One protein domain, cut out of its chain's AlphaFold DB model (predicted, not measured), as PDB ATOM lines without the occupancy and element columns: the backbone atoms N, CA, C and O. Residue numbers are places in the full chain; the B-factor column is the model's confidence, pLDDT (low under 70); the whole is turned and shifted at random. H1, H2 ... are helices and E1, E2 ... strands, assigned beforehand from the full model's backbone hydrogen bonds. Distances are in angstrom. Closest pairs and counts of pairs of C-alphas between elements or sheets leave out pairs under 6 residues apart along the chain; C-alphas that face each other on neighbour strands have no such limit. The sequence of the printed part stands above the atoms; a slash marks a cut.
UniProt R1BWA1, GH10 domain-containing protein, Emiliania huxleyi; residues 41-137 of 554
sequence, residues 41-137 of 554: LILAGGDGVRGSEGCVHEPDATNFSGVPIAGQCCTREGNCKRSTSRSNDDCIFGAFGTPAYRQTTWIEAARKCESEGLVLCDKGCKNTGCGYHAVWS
ATOM      1  N   LEU A  41      -7.180  11.162 -30.531       70.94
ATOM      2  CA  LEU A  41      -6.393  12.375 -30.749       70.94
ATOM      3  C   LEU A  41      -4.942  12.010 -31.081       70.94
ATOM      4  O   LEU A  41      -4.302  11.251 -30.343       70.94
ATOM      5  N   ILE A  42      -4.434  12.618 -32.148       79.25
ATOM      6  CA  ILE A  42      -3.023  12.712 -32.501       79.25
ATOM      7  C   ILE A  42      -2.443  13.960 -31.849       79.25
ATOM      8  O   ILE A  42      -2.936  15.071 -32.044       79.25
ATOM      9  N   LEU A  43      -1.381  13.762 -31.079       77.25
ATOM     10  CA  LEU A  43      -0.639  14.813 -30.394       77.25
ATOM     11  C   LEU A  43       0.667  15.104 -31.145       77.25
ATOM     12  O   LEU A  43       1.253  14.193 -31.739       77.25
ATOM     13  N   ALA A  44       1.189  16.331 -31.042       78.19
ATOM     14  CA  ALA A  44       2.528  16.623 -31.540       78.19
ATOM     15  C   ALA A  44       3.562  15.969 -30.624       78.19
ATOM     16  O   ALA A  44       3.771  16.367 -29.472       78.19
ATOM     17  N   GLY A  45       4.252  14.973 -31.166       73.69
ATOM     18  CA  GLY A  45       5.342  14.287 -30.496       73.69
ATOM     19  C   GLY A  45       6.671  15.054 -30.527       73.69
ATOM     20  O   GLY A  45       7.527  14.791 -29.679       73.69
ATOM     21  N   GLY A  46       6.849  16.001 -31.451       70.75
ATOM     22  CA  GLY A  46       8.099  16.734 -31.676       70.75
ATOM     23  C   GLY A  46       7.864  18.202 -32.033       70.75
ATOM     24  O   GLY A  46       6.725  18.675 -32.025       70.75
ATOM     25  N   ASP A  47       8.940  18.928 -32.338       60.59
ATOM     26  CA  ASP A  47       8.878  20.361 -32.628       60.59
ATOM     27  C   ASP A  47       8.664  20.629 -34.129       60.59
ATOM     28  O   ASP A  47       9.380  20.110 -34.982       60.59
ATOM     29  N   GLY A  48       7.679  21.474 -34.455       55.66
ATOM     30  CA  GLY A  48       7.655  22.228 -35.715       55.66
ATOM     31  C   GLY A  48       7.026  21.586 -36.959       55.66
ATOM     32  O   GLY A  48       7.029  22.238 -38.003       55.66
ATOM     33  N   VAL A  49       6.448  20.381 -36.899       58.41
ATOM     34  CA  VAL A  49       5.735  19.801 -38.059       58.41
ATOM     35  C   VAL A  49       4.285  20.297 -38.087       58.41
ATOM     36  O   VAL A  49       3.466  19.919 -37.255       58.41
ATOM     37  N   ARG A  50       3.942  21.165 -39.048       50.50
ATOM     38  CA  ARG A  50       2.543  21.570 -39.274       50.50
ATOM     39  C   ARG A  50       1.723  20.361 -39.735       50.50
ATOM     40  O   ARG A  50       2.134  19.672 -40.660       50.50
ATOM     41  N   GLY A  51       0.556  20.148 -39.122       54.25
ATOM     42  CA  GLY A  51      -0.366  19.063 -39.484       54.25
ATOM     43  C   GLY A  51      -0.149  17.741 -38.742       54.25
ATOM     44  O   GLY A  51      -0.796  16.764 -39.084       54.25
ATOM     45  N   SER A  52       0.718  17.681 -37.724       57.94
ATOM     46  CA  SER A  52       0.947  16.470 -36.915       57.94
ATOM     47  C   SER A  52       0.042  16.362 -35.675       57.94
ATOM     48  O   SER A  52       0.425  15.718 -34.700       57.94
ATOM     49  N   GLU A  53      -1.105  17.043 -35.672       65.50
ATOM     50  CA  GLU A  53      -2.071  17.112 -34.567       65.50
ATOM     51  C   GLU A  53      -3.491  17.141 -35.130       65.50
ATOM     52  O   GLU A  53      -3.768  17.911 -36.051       65.50
ATOM     53  N   GLY A  54      -4.392  16.329 -34.577       62.75
ATOM     54  CA  GLY A  54      -5.781  16.260 -35.028       62.75
ATOM     55  C   GLY A  54      -6.492  14.979 -34.612       62.75
ATOM     56  O   GLY A  54      -5.927  14.158 -33.896       62.75
ATOM     57  N   CYS A  55      -7.750  14.822 -35.017       64.12
ATOM     58  CA  CYS A  55      -8.558  13.655 -34.665       64.12
ATOM     59  C   CYS A  55      -8.530  12.625 -35.788       64.12
ATOM     60  O   CYS A  55      -8.692  12.981 -36.955       64.12
ATOM     61  N   VAL A  56      -8.349  11.362 -35.418       70.12
ATOM     62  CA  VAL A  56      -8.433  10.222 -36.329       70.12
ATOM     63  C   VAL A  56      -9.572   9.332 -35.867       70.12
ATOM     64  O   VAL A  56      -9.640   8.975 -34.691       70.12
ATOM     65  N   HIS A  57     -10.475   8.995 -36.780       67.69
ATOM     66  CA  HIS A  57     -11.669   8.205 -36.475       67.69
ATOM     67  C   HIS A  57     -11.602   6.804 -37.090       67.69
ATOM     68  O   HIS A  57     -12.396   5.936 -36.739       67.69
ATOM     69  N   GLU A  58     -10.628   6.568 -37.966       76.69
ATOM     70  CA  GLU A  58     -10.354   5.286 -38.591       76.69
ATOM     71  C   GLU A  58      -9.476   4.421 -37.664       76.69
ATOM     72  O   GLU A  58      -8.335   4.795 -37.360       76.69
ATOM     73  N   PRO A  59      -9.965   3.259 -37.194       74.94
ATOM     74  CA  PRO A  59      -9.242   2.420 -36.234       74.94
ATOM     75  C   PRO A  59      -7.953   1.807 -36.798       74.94
ATOM     76  O   PRO A  59      -7.064   1.422 -36.036       74.94
ATOM     77  N   ASP A  60      -7.856   1.711 -38.121       83.25
ATOM     78  CA  ASP A  60      -6.752   1.147 -38.893       83.25
ATOM     79  C   ASP A  60      -5.780   2.205 -39.441       83.25
ATOM     80  O   ASP A  60      -4.797   1.858 -40.100       83.25
ATOM     81  N   ALA A  61      -5.995   3.491 -39.144       83.75
ATOM     82  CA  ALA A  61      -5.080   4.544 -39.560       83.75
ATOM     83  C   ALA A  61      -3.672   4.348 -38.980       83.75
ATOM     84  O   ALA A  61      -3.491   4.044 -37.802       83.75
ATOM     85  N   THR A  62      -2.654   4.608 -39.798       90.44
ATOM     86  CA  THR A  62      -1.238   4.647 -39.379       90.44
ATOM     87  C   THR A  62      -0.535   5.938 -39.810       90.44
ATOM     88  O   THR A  62       0.657   6.124 -39.562       90.44
ATOM     89  N   ASN A  63      -1.259   6.849 -40.463       86.56
ATOM     90  CA  ASN A  63      -0.767   8.120 -40.983       86.56
ATOM     91  C   ASN A  63      -1.824   9.217 -40.783       86.56
ATOM     92  O   ASN A  63      -3.015   8.947 -40.909       86.56
ATOM     93  N   PHE A  64      -1.390  10.443 -40.496       77.25
ATOM     94  CA  PHE A  64      -2.255  11.614 -40.382       77.25
ATOM     95  C   PHE A  64      -1.655  12.781 -41.169       77.25
ATOM     96  O   PHE A  64      -0.526  13.195 -40.910       77.25
ATOM     97  N   SER A  65      -2.392  13.297 -42.158       74.25
ATOM     98  CA  SER A  65      -1.964  14.422 -43.011       74.25
ATOM     99  C   SER A  65      -0.565  14.257 -43.638       74.25
ATOM    100  O   SER A  65       0.190  15.218 -43.764       74.25
ATOM    101  N   GLY A  66      -0.206  13.033 -44.038       74.69
ATOM    102  CA  GLY A  66       1.102  12.711 -44.617       74.69
ATOM    103  C   GLY A  66       2.190  12.423 -43.577       74.69
ATOM    104  O   GLY A  66       3.292  12.024 -43.952       74.69
ATOM    105  N   VAL A  67       1.892  12.559 -42.282       80.38
ATOM    106  CA  VAL A  67       2.814  12.291 -41.174       80.38
ATOM    107  C   VAL A  67       2.546  10.895 -40.591       80.38
ATOM    108  O   VAL A  67       1.441  10.623 -40.121       80.38
ATOM    109  N   PRO A  68       3.542   9.993 -40.582       87.25
ATOM    110  CA  PRO A  68       3.446   8.695 -39.918       87.25
ATOM    111  C   PRO A  68       3.096   8.795 -38.431       87.25
ATOM    112  O   PRO A  68       3.766   9.526 -37.699       87.25
ATOM    113  N   ILE A  69       2.116   8.013 -37.974       89.00
ATOM    114  CA  ILE A  69       1.680   7.993 -36.574       89.00
ATOM    115  C   ILE A  69       2.389   6.863 -35.822       89.00
ATOM    116  O   ILE A  69       2.320   5.705 -36.231       89.00
ATOM    117  N   ALA A  70       3.020   7.183 -34.694       88.88
ATOM    118  CA  ALA A  70       3.565   6.202 -33.752       88.88
ATOM    119  C   ALA A  70       2.808   6.209 -32.413       88.88
ATOM    120  O   ALA A  70       1.951   7.053 -32.151       88.88
ATOM    121  N   GLY A  71       3.137   5.277 -31.521       87.25
ATOM    122  CA  GLY A  71       2.712   5.346 -30.127       87.25
ATOM    123  C   GLY A  71       3.628   6.222 -29.265       87.25
ATOM    124  O   GLY A  71       4.779   6.497 -29.601       87.25
ATOM    125  N   GLN A  72       3.128   6.628 -28.100       88.94
ATOM    126  CA  GLN A  72       3.957   7.122 -27.000       88.94
ATOM    127  C   GLN A  72       3.373   6.648 -25.669       88.94
ATOM    128  O   GLN A  72       2.163   6.734 -25.447       88.94
ATOM    129  N   CYS A  73       4.231   6.146 -24.786       91.12
ATOM    130  CA  CYS A  73       3.794   5.561 -23.528       91.12
ATOM    131  C   CYS A  73       4.077   6.489 -22.347       91.12
ATOM    132  O   CYS A  73       5.039   7.259 -22.340       91.12
ATOM    133  N   CYS A  74       3.227   6.404 -21.335       88.12
ATOM    134  CA  CYS A  74       3.317   7.133 -20.084       88.12
ATOM    135  C   CYS A  74       3.083   6.182 -18.907       88.12
ATOM    136  O   CYS A  74       2.418   5.154 -19.045       88.12
ATOM    137  N   THR A  75       3.597   6.530 -17.726       85.94
ATOM    138  CA  THR A  75       3.141   5.894 -16.482       85.94
ATOM    139  C   THR A  75       1.669   6.242 -16.235       85.94
ATOM    140  O   THR A  75       1.133   7.172 -16.845       85.94
ATOM    141  N   ARG A  76       0.990   5.524 -15.332       76.19
ATOM    142  CA  ARG A  76      -0.426   5.802 -15.022       76.19
ATOM    143  C   ARG A  76      -0.642   7.208 -14.445       76.19
ATOM    144  O   ARG A  76      -1.723   7.760 -14.611       76.19
ATOM    145  N   GLU A  77       0.394   7.792 -13.851       73.88
ATOM    146  CA  GLU A  77       0.451   9.157 -13.314       73.88
ATOM    147  C   GLU A  77       0.781  10.215 -14.388       73.88
ATOM    148  O   GLU A  77       0.875  11.401 -14.083       73.88
ATOM    149  N   GLY A  78       0.978   9.807 -15.649       75.44
ATOM    150  CA  GLY A  78       1.204  10.713 -16.777       75.44
ATOM    151  C   GLY A  78       2.664  11.120 -16.998       75.44
ATOM    152  O   GLY A  78       2.926  12.148 -17.631       75.44
ATOM    153  N   ASN A  79       3.638  10.355 -16.493       86.56
ATOM    154  CA  ASN A  79       5.059  10.606 -16.762       86.56
ATOM    155  C   ASN A  79       5.496   9.950 -18.076       86.56
ATOM    156  O   ASN A  79       5.330   8.745 -18.247       86.56
ATOM    157  N   CYS A  80       6.092  10.727 -18.981       87.88
ATOM    158  CA  CYS A  80       6.513  10.273 -20.308       87.88
ATOM    159  C   CYS A  80       7.578   9.166 -20.273       87.88
ATOM    160  O   CYS A  80       8.579   9.267 -19.558       87.88
ATOM    161  N   LYS A  81       7.385   8.140 -21.107       88.19
ATOM    162  CA  LYS A  81       8.289   7.006 -21.327       88.19
ATOM    163  C   LYS A  81       8.307   6.648 -22.818       88.19
ATOM    164  O   LYS A  81       7.473   5.884 -23.291       88.19
ATOM    165  N   ARG A  82       9.247   7.226 -23.577       84.50
ATOM    166  CA  ARG A  82       9.444   6.916 -25.011       84.50
ATOM    167  C   ARG A  82      10.443   5.798 -25.276       84.50
ATOM    168  O   ARG A  82      10.384   5.172 -26.330       84.50
ATOM    169  N   SER A  83      11.320   5.543 -24.320       82.19
ATOM    170  CA  SER A  83      12.370   4.535 -24.371       82.19
ATOM    171  C   SER A  83      12.434   3.783 -23.045       82.19
ATOM    172  O   SER A  83      12.044   4.309 -21.995       82.19
ATOM    173  N   THR A  84      12.923   2.547 -23.088       77.31
ATOM    174  CA  THR A  84      13.173   1.741 -21.880       77.31
ATOM    175  C   THR A  84      14.474   2.153 -21.174       77.31
ATOM    176  O   THR A  84      14.667   1.838 -19.999       77.31
ATOM    177  N   SER A  85      15.324   2.942 -21.846       73.50
ATOM    178  CA  SER A  85      16.547   3.561 -21.316       73.50
ATOM    179  C   SER A  85      16.598   5.076 -21.611       73.50
ATOM    180  O   SER A  85      15.594   5.670 -21.995       73.50
ATOM    181  N   ARG A  86      17.748   5.743 -21.415       66.50
ATOM    182  CA  ARG A  86      17.968   7.143 -21.852       66.50
ATOM    183  C   ARG A  86      18.507   7.256 -23.291       66.50
ATOM    184  O   ARG A  86      18.782   8.370 -23.728       66.50
ATOM    185  N   SER A  87      18.687   6.136 -23.998       70.31
ATOM    186  CA  SER A  87      19.150   6.103 -25.392       70.31
ATOM    187  C   SER A  87      17.982   6.134 -26.382       70.31
ATOM    188  O   SER A  87      16.913   5.588 -26.112       70.31
ATOM    189  N   ASN A  88      18.219   6.718 -27.561       66.44
ATOM    190  CA  ASN A  88      17.307   6.620 -28.703       66.44
ATOM    191  C   ASN A  88      17.362   5.240 -29.390       66.44
ATOM    192  O   ASN A  88      16.498   4.941 -30.209       66.44
ATOM    193  N   ASP A  89      18.331   4.390 -29.053       72.44
ATOM    194  CA  ASP A  89      18.402   3.020 -29.583       72.44
ATOM    195  C   ASP A  89      17.340   2.098 -28.955       72.44
ATOM    196  O   ASP A  89      16.952   1.098 -29.555       72.44
ATOM    197  N   ASP A  90      16.797   2.482 -27.793       82.06
ATOM    198  CA  ASP A  90      15.841   1.695 -27.001       82.06
ATOM    199  C   ASP A  90      14.421   2.289 -27.018       82.06
ATOM    200  O   ASP A  90      13.655   2.196 -26.051       82.06
ATOM    201  N   CYS A  91      14.070   2.972 -28.104       88.25
ATOM    202  CA  CYS A  91      12.749   3.560 -28.293       88.25
ATOM    203  C   CYS A  91      11.660   2.480 -28.397       88.25
ATOM    204  O   CYS A  91      11.766   1.561 -29.208       88.25
ATOM    205  N   ILE A  92      10.566   2.630 -27.639       89.38
ATOM    206  CA  ILE A  92       9.474   1.640 -27.543       89.38
ATOM    207  C   ILE A  92       8.842   1.349 -28.918       89.38
ATOM    208  O   ILE A  92       8.440   0.216 -29.186       89.38
ATOM    209  N   PHE A  93       8.801   2.355 -29.803       90.69
ATOM    210  CA  PHE A  93       8.310   2.252 -31.185       90.69
ATOM    211  C   PHE A  93       9.424   2.459 -32.236       90.69
ATOM    212  O   PHE A  93       9.139   2.801 -33.383       90.69
ATOM    213  N   GLY A  94      10.695   2.271 -31.848       88.69
ATOM    214  CA  GLY A  94      11.886   2.545 -32.668       88.69
ATOM    215  C   GLY A  94      12.159   4.039 -32.855       88.69
ATOM    216  O   GLY A  94      11.286   4.850 -32.581       88.69
ATOM    217  N   ALA A  95      13.359   4.446 -33.269       86.69
ATOM    218  CA  ALA A  95      13.679   5.864 -33.482       86.69
ATOM    219  C   ALA A  95      13.244   6.337 -34.876       86.69
ATOM    220  O   ALA A  95      13.511   5.657 -35.869       86.69
ATOM    221  N   PHE A  96      12.611   7.510 -34.967       83.75
ATOM    222  CA  PHE A  96      12.185   8.089 -36.243       83.75
ATOM    223  C   PHE A  96      13.356   8.224 -37.232       83.75
ATOM    224  O   PHE A  96      14.459   8.617 -36.854       83.75
ATOM    225  N   GLY A  97      13.120   7.879 -38.503       81.12
ATOM    226  CA  GLY A  97      14.147   7.880 -39.555       81.12
ATOM    227  C   GLY A  97      15.050   6.640 -39.587       81.12
ATOM    228  O   GLY A  97      15.918   6.550 -40.451       81.12
ATOM    229  N   THR A  98      14.843   5.668 -38.693       84.06
ATOM    230  CA  THR A  98      15.570   4.387 -38.690       84.06
ATOM    231  C   THR A  98      14.690   3.234 -39.191       84.06
ATOM    232  O   THR A  98      13.462   3.320 -39.089       84.06
ATOM    233  N   PRO A  99      15.275   2.108 -39.649       83.25
ATOM    234  CA  PRO A  99      14.512   0.904 -40.002       83.25
ATOM    235  C   PRO A  99      13.702   0.305 -38.843       83.25
ATOM    236  O   PRO A  99      12.809  -0.506 -39.073       83.25
ATOM    237  N   ALA A 100      14.014   0.678 -37.597       81.44
ATOM    238  CA  ALA A 100      13.311   0.203 -36.413       81.44
ATOM    239  C   ALA A 100      12.001   0.966 -36.137       81.44
ATOM    240  O   ALA A 100      11.191   0.479 -35.348       81.44
ATOM    241  N   TYR A 101      11.788   2.141 -36.753       86.75
ATOM    242  CA  TYR A 101      10.585   2.953 -36.553       86.75
ATOM    243  C   TYR A 101       9.327   2.216 -37.010       86.75
ATOM    244  O   TYR A 101       9.248   1.746 -38.147       86.75
ATOM    245  N   ARG A 102       8.313   2.170 -36.145       84.12
ATOM    246  CA  ARG A 102       7.023   1.554 -36.459       84.12
ATOM    247  C   ARG A 102       5.919   2.594 -36.470       84.12
ATOM    248  O   ARG A 102       5.646   3.231 -35.456       84.12
ATOM    249  N   GLN A 103       5.256   2.703 -37.617       91.88
ATOM    250  CA  GLN A 103       3.922   3.288 -37.668       91.88
ATOM    251  C   GLN A 103       2.957   2.293 -37.038       91.88
ATOM    252  O   GLN A 103       3.123   1.086 -37.210       91.88
ATOM    253  N   THR A 104       1.981   2.784 -36.298       91.06
ATOM    254  CA  THR A 104       1.067   1.928 -35.541       91.06
ATOM    255  C   THR A 104      -0.352   2.407 -35.720       91.06
ATOM    256  O   THR A 104      -0.583   3.616 -35.738       91.06
ATOM    257  N   THR A 105      -1.296   1.479 -35.730       90.12
ATOM    258  CA  THR A 105      -2.686   1.768 -35.372       90.12
ATOM    259  C   THR A 105      -2.781   2.122 -33.888       90.12
ATOM    260  O   THR A 105      -1.870   1.846 -33.095       90.12
ATOM    261  N   TRP A 106      -3.897   2.715 -33.470       88.88
ATOM    262  CA  TRP A 106      -4.090   3.056 -32.062       88.88
ATOM    263  C   TRP A 106      -4.104   1.813 -31.161       88.88
ATOM    264  O   TRP A 106      -3.503   1.829 -30.088       88.88
ATOM    265  N   ILE A 107      -4.730   0.714 -31.604       83.62
ATOM    266  CA  ILE A 107      -4.799  -0.539 -30.831       83.62
ATOM    267  C   ILE A 107      -3.403  -1.147 -30.663       83.62
ATOM    268  O   ILE A 107      -3.054  -1.596 -29.570       83.62
ATOM    269  N   GLU A 108      -2.584  -1.146 -31.718       90.56
ATOM    270  CA  GLU A 108      -1.195  -1.614 -31.644       90.56
ATOM    271  C   GLU A 108      -0.371  -0.767 -30.672       90.56
ATOM    272  O   GLU A 108       0.374  -1.312 -29.855       90.56
ATOM    273  N   ALA A 109      -0.544   0.557 -30.710       90.94
ATOM    274  CA  ALA A 109       0.128   1.470 -29.797       90.94
ATOM    275  C   ALA A 109      -0.303   1.251 -28.337       90.94
ATOM    276  O   ALA A 109       0.545   1.170 -27.446       90.94
ATOM    277  N   ALA A 110      -1.606   1.092 -28.095       86.12
ATOM    278  CA  ALA A 110      -2.171   0.839 -26.774       86.12
ATOM    279  C   ALA A 110      -1.674  -0.481 -26.173       86.12
ATOM    280  O   ALA A 110      -1.156  -0.488 -25.054       86.12
ATOM    281  N   ARG A 111      -1.738  -1.579 -26.938       86.06
ATOM    282  CA  ARG A 111      -1.245  -2.898 -26.506       86.06
ATOM    283  C   ARG A 111       0.257  -2.901 -26.264       86.06
ATOM    284  O   ARG A 111       0.727  -3.529 -25.316       86.06
ATOM    285  N   LYS A 112       1.025  -2.191 -27.095       89.50
ATOM    286  CA  LYS A 112       2.473  -2.091 -26.901       89.50
ATOM    287  C   LYS A 112       2.803  -1.362 -25.602       89.50
ATOM    288  O   LYS A 112       3.616  -1.873 -24.838       89.50
ATOM    289  N   CYS A 113       2.145  -0.244 -25.295       88.69
ATOM    290  CA  CYS A 113       2.339   0.421 -24.005       88.69
ATOM    291  C   CYS A 113       1.944  -0.475 -22.825       88.69
ATOM    292  O   CYS A 113       2.695  -0.559 -21.856       88.69
ATOM    293  N   GLU A 114       0.825  -1.190 -22.929       85.12
ATOM    294  CA  GLU A 114       0.380  -2.119 -21.887       85.12
ATOM    295  C   GLU A 114       1.394  -3.245 -21.633       85.12
ATOM    296  O   GLU A 114       1.684  -3.554 -20.478       85.12
ATOM    297  N   SER A 115       2.007  -3.797 -22.690       84.88
ATOM    298  CA  SER A 115       3.037  -4.842 -22.566       84.88
ATOM    299  C   SER A 115       4.291  -4.394 -21.804       84.88
ATOM    300  O   SER A 115       4.986  -5.225 -21.229       84.88
ATOM    301  N   GLU A 116       4.547  -3.085 -21.749       86.00
ATOM    302  CA  GLU A 116       5.651  -2.479 -20.992       86.00
ATOM    303  C   GLU A 116       5.214  -2.034 -19.578       86.00
ATOM    304  O   GLU A 116       5.956  -1.345 -18.879       86.00
ATOM    305  N   GLY A 117       3.990  -2.370 -19.148       83.56
ATOM    306  CA  GLY A 117       3.409  -1.907 -17.881       83.56
ATOM    307  C   GLY A 117       3.014  -0.424 -17.885       83.56
ATOM    308  O   GLY A 117       2.851   0.186 -16.825       83.56
ATOM    309  N   LEU A 118       2.870   0.169 -19.070       88.56
ATOM    310  CA  LEU A 118       2.571   1.580 -19.294       88.56
ATOM    311  C   LEU A 118       1.180   1.747 -19.922       88.56
ATOM    312  O   LEU A 118       0.446   0.797 -20.176       88.56
ATOM    313  N   VAL A 119       0.799   2.994 -20.166       86.12
ATOM    314  CA  VAL A 119      -0.434   3.374 -20.864       86.12
ATOM    315  C   VAL A 119      -0.090   4.325 -22.004       86.12
ATOM    316  O   VAL A 119       0.974   4.939 -21.976       86.12
ATOM    317  N   LEU A 120      -0.970   4.498 -22.995       87.69
ATOM    318  CA  LEU A 120      -0.818   5.626 -23.922       87.69
ATOM    319  C   LEU A 120      -0.817   6.946 -23.140       87.69
ATOM    320  O   LEU A 120      -1.477   7.073 -22.105       87.69
ATOM    321  N   CYS A 121      -0.068   7.932 -23.620       83.69
ATOM    322  CA  CYS A 121      -0.063   9.257 -23.007       83.69
ATOM    323  C   CYS A 121      -1.341  10.043 -23.321       83.69
ATOM    324  O   CYS A 121      -1.951   9.876 -24.371       83.69
ATOM    325  N   ASP A 122      -1.711  10.964 -22.440       74.75
ATOM    326  CA  ASP A 122      -2.766  11.964 -22.651       74.75
ATOM    327  C   ASP A 122      -2.210  13.342 -23.075       74.75
ATOM    328  O   ASP A 122      -2.972  14.262 -23.358       74.75
ATOM    329  N   LYS A 123      -0.879  13.480 -23.152       74.75
ATOM    330  CA  LYS A 123      -0.143  14.693 -23.548       74.75
ATOM    331  C   LYS A 123       1.074  14.367 -24.413       74.75
ATOM    332  O   LYS A 123       1.625  13.271 -24.327       74.75
ATOM    333  N   GLY A 124       1.517  15.307 -25.249       80.62
ATOM    334  CA  GLY A 124       2.701  15.136 -26.100       80.62
ATOM    335  C   GLY A 124       4.002  15.101 -25.289       80.62
ATOM    336  O   GLY A 124       4.271  16.005 -24.503       80.62
ATOM    337  N   CYS A 125       4.841  14.086 -25.499       81.31
ATOM    338  CA  CYS A 125       6.132  13.935 -24.813       81.31
ATOM    339  C   CYS A 125       7.296  14.619 -25.557       81.31
ATOM    340  O   CYS A 125       8.332  14.004 -25.820       81.31
ATOM    341  N   LYS A 126       7.129  15.887 -25.943       77.88
ATOM    342  CA  LYS A 126       8.154  16.645 -26.687       77.88
ATOM    343  C   LYS A 126       9.493  16.669 -25.939       77.88
ATOM    344  O   LYS A 126       9.520  16.675 -24.712       77.88
ATOM    345  N   ASN A 127      10.599  16.662 -26.685       74.25
ATOM    346  CA  ASN A 127      11.972  16.716 -26.154       74.25
ATOM    347  C   ASN A 127      12.375  15.569 -25.209       74.25
ATOM    348  O   ASN A 127      13.337  15.688 -24.457       74.25
ATOM    349  N   THR A 128      11.682  14.428 -25.283       76.19
ATOM    350  CA  THR A 128      12.015  13.215 -24.507       76.19
ATOM    351  C   THR A 128      12.654  12.097 -25.346       76.19
ATOM    352  O   THR A 128      12.742  10.965 -24.883       76.19
ATOM    353  N   GLY A 129      13.111  12.408 -26.568       75.19
ATOM    354  CA  GLY A 129      13.786  11.464 -27.472       75.19
ATOM    355  C   GLY A 129      12.891  10.851 -28.561       75.19
ATOM    356  O   GLY A 129      11.725  11.229 -28.729       75.19
ATOM    357  N   CYS A 130      13.473   9.922 -29.327       82.56
ATOM    358  CA  CYS A 130      12.867   9.081 -30.378       82.56
ATOM    359  C   CYS A 130      12.308   9.769 -31.638       82.56
ATOM    360  O   CYS A 130      11.972   9.082 -32.600       82.56
ATOM    361  N   GLY A 131      12.234  11.103 -31.669       79.69
ATOM    362  CA  GLY A 131      11.935  11.871 -32.886       79.69
ATOM    363  C   GLY A 131      10.510  11.722 -33.436       79.69
ATOM    364  O   GLY A 131      10.280  12.037 -34.595       79.69
ATOM    365  N   TYR A 132       9.550  11.239 -32.643       86.75
ATOM    366  CA  TYR A 132       8.163  11.066 -33.093       86.75
ATOM    367  C   TYR A 132       7.496  12.401 -33.396       86.75
ATOM    368  O   TYR A 132       7.529  13.295 -32.556       86.75
ATOM    369  N   HIS A 133       6.855  12.521 -34.559       82.25
ATOM    370  CA  HIS A 133       6.162  13.747 -34.962       82.25
ATOM    371  C   HIS A 133       4.662  13.699 -34.648       82.25
ATOM    372  O   HIS A 133       4.181  14.574 -33.935       82.25
ATOM    373  N   ALA A 134       3.950  12.664 -35.101       84.50
ATOM    374  CA  ALA A 134       2.544  12.411 -34.782       84.50
ATOM    375  C   ALA A 134       2.433  11.189 -33.860       84.50
ATOM    376  O   ALA A 134       3.027  10.146 -34.150       84.50
ATOM    377  N   VAL A 135       1.702  11.307 -32.748       87.19
ATOM    378  CA  VAL A 135       1.579  10.214 -31.768       87.19
ATOM    379  C   VAL A 135       0.169  10.021 -31.222       87.19
ATOM    380  O   VAL A 135      -0.536  10.994 -30.957       87.19
ATOM    381  N   TRP A 136      -0.216   8.762 -30.999       88.81
ATOM    382  CA  TRP A 136      -1.502   8.395 -30.401       88.81
ATOM    383  C   TRP A 136      -1.651   8.862 -28.949       88.81
ATOM    384  O   TRP A 136      -0.695   8.833 -28.165       88.81
ATOM    385  N   SER A 137      -2.880   9.223 -28.578       81.88
ATOM    386  CA  SER A 137      -3.277   9.517 -27.199       81.88
ATOM    387  C   SER A 137      -4.206   8.451 -26.613       81.88
ATOM    388  O   SER A 137      -4.891   7.749 -27.346       81.88
TER     389      SER A 137
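What this domain is: This is residues 41 to 137 of the 554 residues of the protein "GH10 domain-containing protein" of Emiliania huxleyi (UniProt R1BWA1). There is little regular structure: a small twisted sheet of four short strands has one helix, H1, over one face, and long loops, residues 71 to 105 and 116 to 133, make much of the rest. The 97 printed residues, 24 in named elements, hold E1, E2, E3, H1, E4; the class is mixed. The mixed sheet runs E2, E1, E4, E3. The whole is compact, radius of gyration of the C-alphas 11.8 A, spanning 30 by 23 by 22 A.

How they stand to each other: Look at E1, residues 41 to 44, antiparallel to E4, residues 134 to 136: N 43 and O 135 are 2.9 A apart. E1 forms a hairpin with E2, residues 54 to 56; N 42 and O 54 are 2.8 A apart. E3, residues 67 to 70, is parallel to E4; N 70 and O 134 are 3.0 A apart. H1, residues 106 to 115, is on the sheet, height 10.9 A; its closest C-alpha pair with E4 is Trp 106 and Trp 136, 6.2 A. E3, H1, E4 make a strand-helix-strand unit, parallel neighbour strands with a helix between. In H1 every O i to N i+4 pair is within hydrogen-bond range.

Where its parts are: Find C-alpha 41 at (-6.393, 12.375, -30.749), where E1 begins its 9.9 A. H1 runs 14.3 A from C-alpha 106 at (-4.090, 3.056, -32.062).

The domain as a whole: The printed part has no cut; the links E3 to H1 and H1 to E4 are long. Residues 47 to 55, 57, 86 and 88 have pLDDT under 70.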